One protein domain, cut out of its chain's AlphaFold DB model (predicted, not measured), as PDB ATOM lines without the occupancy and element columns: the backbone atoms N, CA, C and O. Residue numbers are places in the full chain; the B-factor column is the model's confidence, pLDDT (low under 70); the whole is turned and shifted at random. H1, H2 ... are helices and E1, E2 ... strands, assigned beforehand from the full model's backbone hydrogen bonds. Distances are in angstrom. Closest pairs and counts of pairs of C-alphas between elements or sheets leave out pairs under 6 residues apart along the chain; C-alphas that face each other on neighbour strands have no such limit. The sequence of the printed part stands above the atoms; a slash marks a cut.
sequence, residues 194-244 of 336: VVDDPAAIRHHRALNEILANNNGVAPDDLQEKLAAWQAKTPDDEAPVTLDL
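AT A GLANCE: This is residues 194 to 244 of the 336 residues of an uncharacterized protein of Aquirhabdus parva (UniProt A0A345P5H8). One long helix, H1, makes the middle of the model, with two short helices packed on it: H2 crosses it steeply at residues 203 to 210, and H3 sits at residues 198 to 205, nearer its beginning. After H1 the chain folds back through H2 and H3 to the region where H1 began, and there the short strand E1 points away from the helices, its residues 240 to 241 beside the first printed residues, 194 to 195. The printed part has 51 residues, with three named helices and one named strand in the order H1, H2, H3, E1, and its class is mostly helix. It is only just compact, close to loose, with a radius of gyration of the C-alphas of 11.3 A and spans of 30 by 24 by 16 A.

HOW THE PARTS SIT: H1, residues 198 to 213, touches H2, residues 222 to 228, with its residues 203 to 210 alone. The closest C-alphas of the two are those of Ala 206 and Leu 226, 5.9 A apart. H1 and H2 run opposite ways at a steep tilt of 59 degrees. H1 also touches H3, residues 234 to 237, with its residues 198 to 205 alone, and the closest C-alphas are those of Ile 201 and Glu 237, 6.5 A apart. E1, residues 240 to 243, has one pair of C-alphas within 8 A with H1, those of Ile 201 and Val 240, 6.8 A apart. E1 pairs with no named strand, but its residues 240 to 241 pair with residues 194 to 195, antiparallel. H2 and H3 are apart, H3 and E1 are apart, and so are H2 and E1. In H1 and H2 every O i to N i+4 pair is within hydrogen-bond range; H3, with four residues, is too short for such a pair, and its one O i to N i+3 pair is within range.

IN THESE COORDINATES: H1 runs 22.3 A from C-alpha 198 at (-3.297, -49.869, 86.758) to C-alpha 213 at (17.072, -59.035, 86.729). H2, from Leu 222 to Ala 228, measures 9.9 A from first to last C-alpha. H3, from Pro 234 to Glu 237, measures 5.5 A. E1, from Val 240 to Asp 243, measures 9.8 A and ends with C-alpha 243 at (9.195, -35.777, 89.766).

THE WHOLE: The two C-alphas farthest apart are those of Asp 221 and Leu 244, at 31.2 A, while the C-alphas of the first and last printed residues, Val 194 and Leu 244, are 10.6 A apart. The printed part has no cut. The links from H2 to H3 and from H3 to E1 are tight, the link from H1 to H2 is short with 8 residues, and no link is long. The mean pLDDT of the printed part is 91.9, and no printed residue is under 70.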
ATOM      1  N   VAL A 194       1.274 -37.922  88.770       89.31
ATOM      2  CA  VAL A 194       0.840 -39.175  89.385       89.31
ATOM      3  C   VAL A 194       0.283 -40.062  88.284       89.31
ATOM      4  O   VAL A 194      -0.701 -39.716  87.637       89.31
ATOM      5  N   VAL A 195       0.925 -41.206  88.076       88.81
ATOM      6  CA  VAL A 195       0.429 -42.272  87.209       88.81
ATOM      7  C   VAL A 195      -0.384 -43.224  88.079       88.81
ATOM      8  O   VAL A 195       0.180 -43.971  88.881       88.81
ATOM      9  N   ASP A 196      -1.707 -43.167  87.939       91.75
ATOM     10  CA  ASP A 196      -2.675 -43.984  88.678       91.75
ATOM     11  C   ASP A 196      -3.356 -45.067  87.818       91.75
ATOM     12  O   ASP A 196      -4.113 -45.881  88.348       91.75
ATOM     13  N   ASP A 197      -3.053 -45.130  86.515       93.62
ATOM     14  CA  ASP A 197      -3.560 -46.173  85.620       93.62
ATOM     15  C   ASP A 197      -2.964 -47.554  85.972       93.62
ATOM     16  O   ASP A 197      -1.747 -47.752  85.849       93.62
ATOM     17  N   PRO A 198      -3.788 -48.553  86.350       91.62
ATOM     18  CA  PRO A 198      -3.297 -49.869  86.758       91.62
ATOM     19  C   PRO A 198      -2.480 -50.589  85.680       91.62
ATOM     20  O   PRO A 198      -1.553 -51.334  86.006       91.62
ATOM     21  N   ALA A 199      -2.801 -50.387  84.397       91.38
ATOM     22  CA  ALA A 199      -2.073 -51.028  83.307       91.38
ATOM     23  C   ALA A 199      -0.670 -50.421  83.139       91.38
ATOM     24  O   ALA A 199       0.304 -51.174  83.037       91.38
ATOM     25  N   ALA A 200      -0.553 -49.091  83.179       90.75
ATOM     26  CA  ALA A 200       0.720 -48.378  83.161       90.75
ATOM     27  C   ALA A 200       1.587 -48.713  84.385       90.75
ATOM     28  O   ALA A 200       2.769 -49.020  84.223       90.75
ATOM     29  N   ILE A 201       1.004 -48.739  85.591       92.50
ATOM     30  CA  ILE A 201       1.705 -49.123  86.829       92.50
ATOM     31  C   ILE A 201       2.254 -50.546  86.702       92.50
ATOM     32  O   ILE A 201       3.457 -50.761  86.873       92.50
ATOM     33  N   ARG A 202       1.399 -51.511  86.330       93.38
ATOM     34  CA  ARG A 202       1.801 -52.907  86.112       93.38
ATOM     35  C   ARG A 202       2.931 -53.001  85.093       93.38
ATOM     36  O   ARG A 202       3.906 -53.708  85.331       93.38
ATOM     37  N   HIS A 203       2.801 -52.311  83.960       92.19
ATOM     38  CA  HIS A 203       3.804 -52.336  82.901       92.19
ATOM     39  C   HIS A 203       5.151 -51.791  83.386       92.19
ATOM     40  O   HIS A 203       6.166 -52.462  83.227       92.19
ATOM     41  N   HIS A 204       5.158 -50.624  84.032       91.50
ATOM     42  CA  HIS A 204       6.364 -49.999  84.569       91.50
ATOM     43  C   HIS A 204       7.057 -50.876  85.624       91.50
ATOM     44  O   HIS A 204       8.269 -51.084  85.562       91.50
ATOM     45  N   ARG A 205       6.304 -51.440  86.580       93.25
ATOM     46  CA  ARG A 205       6.853 -52.335  87.616       93.25
ATOM     47  C   ARG A 205       7.427 -53.613  87.014       93.25
ATOM     48  O   ARG A 205       8.558 -53.975  87.335       93.25
ATOM     49  N   ALA A 206       6.682 -54.245  86.105       94.56
ATOM     50  CA  ALA A 206       7.136 -55.431  85.394       94.56
ATOM     51  C   ALA A 206       8.421 -55.152  84.607       94.56
ATOM     52  O   ALA A 206       9.389 -55.900  84.734       94.56
ATOM     53  N   LEU A 207       8.453 -54.060  83.836       93.81
ATOM     54  CA  LEU A 207       9.607 -53.673  83.030       93.81
ATOM     55  C   LEU A 207      10.840 -53.436  83.906       93.81
ATOM     56  O   LEU A 207      11.881 -54.036  83.651       93.81
ATOM     57  N   ASN A 208      10.718 -52.635  84.966       91.50
ATOM     58  CA  ASN A 208      11.839 -52.346  85.861       91.50
ATOM     59  C   ASN A 208      12.370 -53.605  86.551       91.50
ATOM     60  O   ASN A 208      13.583 -53.779  86.644       91.50
ATOM     61  N   GLU A 209      11.492 -54.505  87.008       94.38
ATOM     62  CA  GLU A 209      11.928 -55.762  87.617       94.38
ATOM     63  C   GLU A 209      12.648 -56.662  86.601       94.38
ATOM     64  O   GLU A 209      13.707 -57.221  86.897       94.38
ATOM     65  N   ILE A 210      12.101 -56.791  85.388       94.81
ATOM     66  CA  ILE A 210      12.715 -57.587  84.322       94.81
ATOM     67  C   ILE A 210      14.085 -57.009  83.965       94.81
ATOM     68  O   ILE A 210      15.056 -57.761  83.935       94.81
ATOM     69  N   LEU A 211      14.196 -55.699  83.744       94.00
ATOM     70  CA  LEU A 211      15.468 -55.055  83.422       94.00
ATOM     71  C   LEU A 211      16.477 -55.205  84.563       94.00
ATOM     72  O   LEU A 211      17.614 -55.597  84.310       94.00
ATOM     73  N   ALA A 212      16.074 -54.994  85.819       93.56
ATOM     74  CA  ALA A 212      16.951 -55.186  86.977       93.56
ATOM     75  C   ALA A 212      17.500 -56.623  87.058       93.56
ATOM     76  O   ALA A 212      18.689 -56.821  87.305       93.56
ATOM     77  N   ASN A 213      16.666 -57.627  86.768       94.75
ATOM     78  CA  ASN A 213      17.072 -59.035  86.729       94.75
ATOM     79  C   ASN A 213      17.943 -59.400  85.510       94.75
ATOM     80  O   ASN A 213      18.515 -60.489  85.482       94.75
ATOM     81  N   ASN A 214      18.041 -58.521  84.508       92.56
ATOM     82  CA  ASN A 214      18.813 -58.721  83.276       92.56
ATOM     83  C   ASN A 214      19.898 -57.638  83.092       92.56
ATOM     84  O   ASN A 214      20.274 -57.313  81.969       92.56
ATOM     85  N   ASN A 215      20.424 -57.080  84.192       89.75
ATOM     86  CA  ASN A 215      21.493 -56.069  84.188       89.75
ATOM     87  C   ASN A 215      21.187 -54.837  83.314       89.75
ATOM     88  O   ASN A 215      22.070 -54.308  82.644       89.75
ATOM     89  N   GLY A 216      19.929 -54.401  83.297       86.38
ATOM     90  CA  GLY A 216      19.468 -53.257  82.509       86.38
ATOM     91  C   GLY A 216      19.256 -53.549  81.022       86.38
ATOM     92  O   GLY A 216      18.830 -52.656  80.298       86.38
ATOM     93  N   VAL A 217      19.507 -54.775  80.553       89.88
ATOM     94  CA  VAL A 217      19.321 -55.157  79.149       89.88
ATOM     95  C   VAL A 217      17.968 -55.840  78.973       89.88
ATOM     96  O   VAL A 217      17.639 -56.792  79.683       89.88
ATOM     97  N   ALA A 218      17.177 -55.366  78.012       91.25
ATOM     98  CA  ALA A 218      15.925 -56.009  77.634       91.25
ATOM     99  C   ALA A 218      16.202 -57.410  77.050       91.25
ATOM    100  O   ALA A 218      16.944 -57.512  76.073       91.25
ATOM    101  N   PRO A 219      15.636 -58.491  77.618       94.00
ATOM    102  CA  PRO A 219      15.820 -59.832  77.078       94.00
ATOM    103  C   PRO A 219      14.954 -60.056  75.825       94.00
ATOM    104  O   PRO A 219      13.912 -59.421  75.665       94.00
ATOM    105  N   ASP A 220      15.337 -61.011  74.973       95.81
ATOM    106  CA  ASP A 220      14.623 -61.314  73.719       95.81
ATOM    107  C   ASP A 220      13.147 -61.714  73.939       95.81
ATOM    108  O   ASP A 220      12.287 -61.455  73.100       95.81
ATOM    109  N   ASP A 221      12.835 -62.312  75.093       95.38
ATOM    110  CA  ASP A 221      11.499 -62.751  75.517       95.38
ATOM    111  C   ASP A 221      10.753 -61.703  76.372       95.38
ATOM    112  O   ASP A 221       9.826 -62.040  77.115       95.38
ATOM    113  N   LEU A 222      11.134 -60.418  76.287       93.94
ATOM    114  CA  LEU A 222      10.581 -59.337  77.117       93.94
ATOM    115  C   LEU A 222       9.045 -59.312  77.127       93.94
ATOM    116  O   LEU A 222       8.445 -59.186  78.191       93.94
ATOM    117  N   GLN A 223       8.398 -59.449  75.967       94.62
ATOM    118  CA  GLN A 223       6.935 -59.376  75.876       94.62
ATOM    119  C   GLN A 223       6.240 -60.536  76.599       94.62
ATOM    120  O   GLN A 223       5.238 -60.327  77.283       94.62
ATOM    121  N   GLU A 224       6.793 -61.748  76.513       95.75
ATOM    122  CA  GLU A 224       6.267 -62.907  77.239       95.75
ATOM    123  C   GLU A 224       6.430 -62.720  78.752       95.75
ATOM    124  O   GLU A 224       5.492 -62.961  79.517       95.75
ATOM    125  N   LYS A 225       7.583 -62.196  79.188       95.56
ATOM    126  CA  LYS A 225       7.841 -61.869  80.597       95.56
ATOM    127  C   LYS A 225       6.916 -60.772  81.123       95.56
ATOM    128  O   LYS A 225       6.376 -60.917  82.219       95.56
ATOM    129  N   LEU A 226       6.671 -59.714  80.348       94.44
ATOM    130  CA  LEU A 226       5.720 -58.650  80.692       94.44
ATOM    131  C   LEU A 226       4.283 -59.182  80.801       94.44
ATOM    132  O   LEU A 226       3.530 -58.760  81.681       94.44
ATOM    133  N   ALA A 227       3.886 -60.112  79.931       94.25
ATOM    134  CA  ALA A 227       2.569 -60.744  79.984       94.25
ATOM    135  C   ALA A 227       2.423 -61.676  81.201       94.25
ATOM    136  O   ALA A 227       1.381 -61.671  81.856       94.25
ATOM    137  N   ALA A 228       3.472 -62.429  81.538       95.31
ATOM    138  CA  ALA A 228       3.484 -63.365  82.662       95.31
ATOM    139  C   ALA A 228       3.647 -62.697  84.040       95.31
ATOM    140  O   ALA A 228       3.306 -63.309  85.053       95.31
ATOM    141  N   TRP A 229       4.159 -61.464  84.098       96.00
ATOM    142  CA  TRP A 229       4.403 -60.762  85.358       96.00
ATOM    143  C   TRP A 229       3.110 -60.512  86.153       96.00
ATOM    144  O   TRP A 229       2.052 -60.212  85.589       96.00
ATOM    145  N   GLN A 230       3.197 -60.617  87.476       92.81
ATOM    146  CA  GLN A 230       2.103 -60.365  88.415       92.81
ATOM    147  C   GLN A 230       2.639 -59.575  89.608       92.81
ATOM    148  O   GLN A 230       3.774 -59.808  90.034       92.81
ATOM    149  N   ALA A 231       1.808 -58.688  90.157       92.69
ATOM    150  CA  ALA A 231       2.112 -57.979  91.393       92.69
ATOM    151  C   ALA A 231       2.364 -58.985  92.525       92.69
ATOM    152  O   ALA A 231       1.653 -59.985  92.663       92.69
ATOM    153  N   LYS A 232       3.396 -58.736  93.331       93.00
ATOM    154  CA  LYS A 232       3.765 -59.595  94.467       93.00
ATOM    155  C   LYS A 232       3.286 -58.998  95.782       93.00
ATOM    156  O   LYS A 232       3.098 -59.724  96.758       93.00
ATOM    157  N   THR A 233       3.110 -57.682  95.807       91.94
ATOM    158  CA  THR A 233       2.753 -56.886  96.974       91.94
ATOM    159  C   THR A 233       1.719 -55.822  96.597       91.94
ATOM    160  O   THR A 233       1.662 -55.423  95.437       91.94
ATOM    161  N   PRO A 234       0.921 -55.315  97.557       90.06
ATOM    162  CA  PRO A 234       0.031 -54.178  97.306       90.06
ATOM    163  C   PRO A 234       0.774 -52.925  96.815       90.06
ATOM    164  O   PRO A 234       0.224 -52.142  96.045       90.06
ATOM    165  N   ASP A 235       2.035 -52.749  97.218       87.94
ATOM    166  CA  ASP A 235       2.869 -51.618  96.791       87.94
ATOM    167  C   ASP A 235       3.216 -51.676  95.290       87.94
ATOM    168  O   ASP A 235       3.461 -50.641  94.670       87.94
ATOM    169  N   ASP A 236       3.185 -52.865  94.676       90.56
ATOM    170  CA  ASP A 236       3.374 -53.030  93.229       90.56
ATOM    171  C   ASP A 236       2.186 -52.486  92.413       90.56
ATOM    172  O   ASP A 236       2.311 -52.283  91.207       90.56
ATOM    173  N   GLU A 237       1.049 -52.230  93.061       90.12
ATOM    174  CA  GLU A 237      -0.162 -51.656  92.461       90.12
ATOM    175  C   GLU A 237      -0.361 -50.182  92.855       90.12
ATOM    176  O   GLU A 237      -1.281 -49.526  92.368       90.12
ATOM    177  N   ALA A 238       0.496 -49.644  93.730       92.50
ATOM    178  CA  ALA A 238       0.403 -48.263  94.181       92.50
ATOM    179  C   ALA A 238       0.771 -47.272  93.056       92.50
ATOM    180  O   ALA A 238       1.704 -47.547  92.285       92.50
ATOM    181  N   PRO A 239       0.104 -46.099  92.989       91.81
ATOM    182  CA  PRO A 239       0.423 -45.057  92.019       91.81
ATOM    183  C   PRO A 239       1.904 -44.679  92.011       91.81
ATOM    184  O   PRO A 239       2.570 -44.654  93.050       91.81
ATOM    185  N   VAL A 240       2.413 -44.362  90.824       87.38
ATOM    186  CA  VAL A 240       3.796 -43.915  90.639       87.38
ATOM    187  C   VAL A 240       3.805 -42.399  90.530       87.38
ATOM    188  O   VAL A 240       3.199 -41.841  89.621       87.38
ATOM    189  N   THR A 241       4.517 -41.735  91.436       86.19
ATOM    190  CA  THR A 241       4.771 -40.295  91.340       86.19
ATOM    191  C   THR A 241       6.094 -40.068  90.624       86.19
ATOM    192  O   THR A 241       7.136 -40.539  91.082       86.19
ATOM    193  N   LEU A 242       6.049 -39.344  89.511       83.69
ATOM    194  CA  LEU A 242       7.220 -38.898  88.765       83.69
ATOM    195  C   LEU A 242       7.494 -37.439  89.116       83.69
ATOM    196  O   LEU A 242       6.600 -36.609  88.978       83.69
ATOM    197  N   ASP A 243       8.709 -37.144  89.573       85.19
ATOM    198  CA  ASP A 243       9.195 -35.777  89.766       85.19
ATOM    199  C   ASP A 243       9.744 -35.255  88.436       85.19
ATOM    200  O   ASP A 243      10.729 -35.779  87.911       85.19
ATOM    201  N   LEU A 244       9.074 -34.248  87.883       85.88
ATOM    202  CA  LEU A 244       9.448 -33.617  86.624       85.88
ATOM    203  C   LEU A 244      10.253 -32.336  86.829       85.88
ATOM    204  O   LEU A 244      10.719 -31.763  85.845       85.88
TER     205      LEU A 244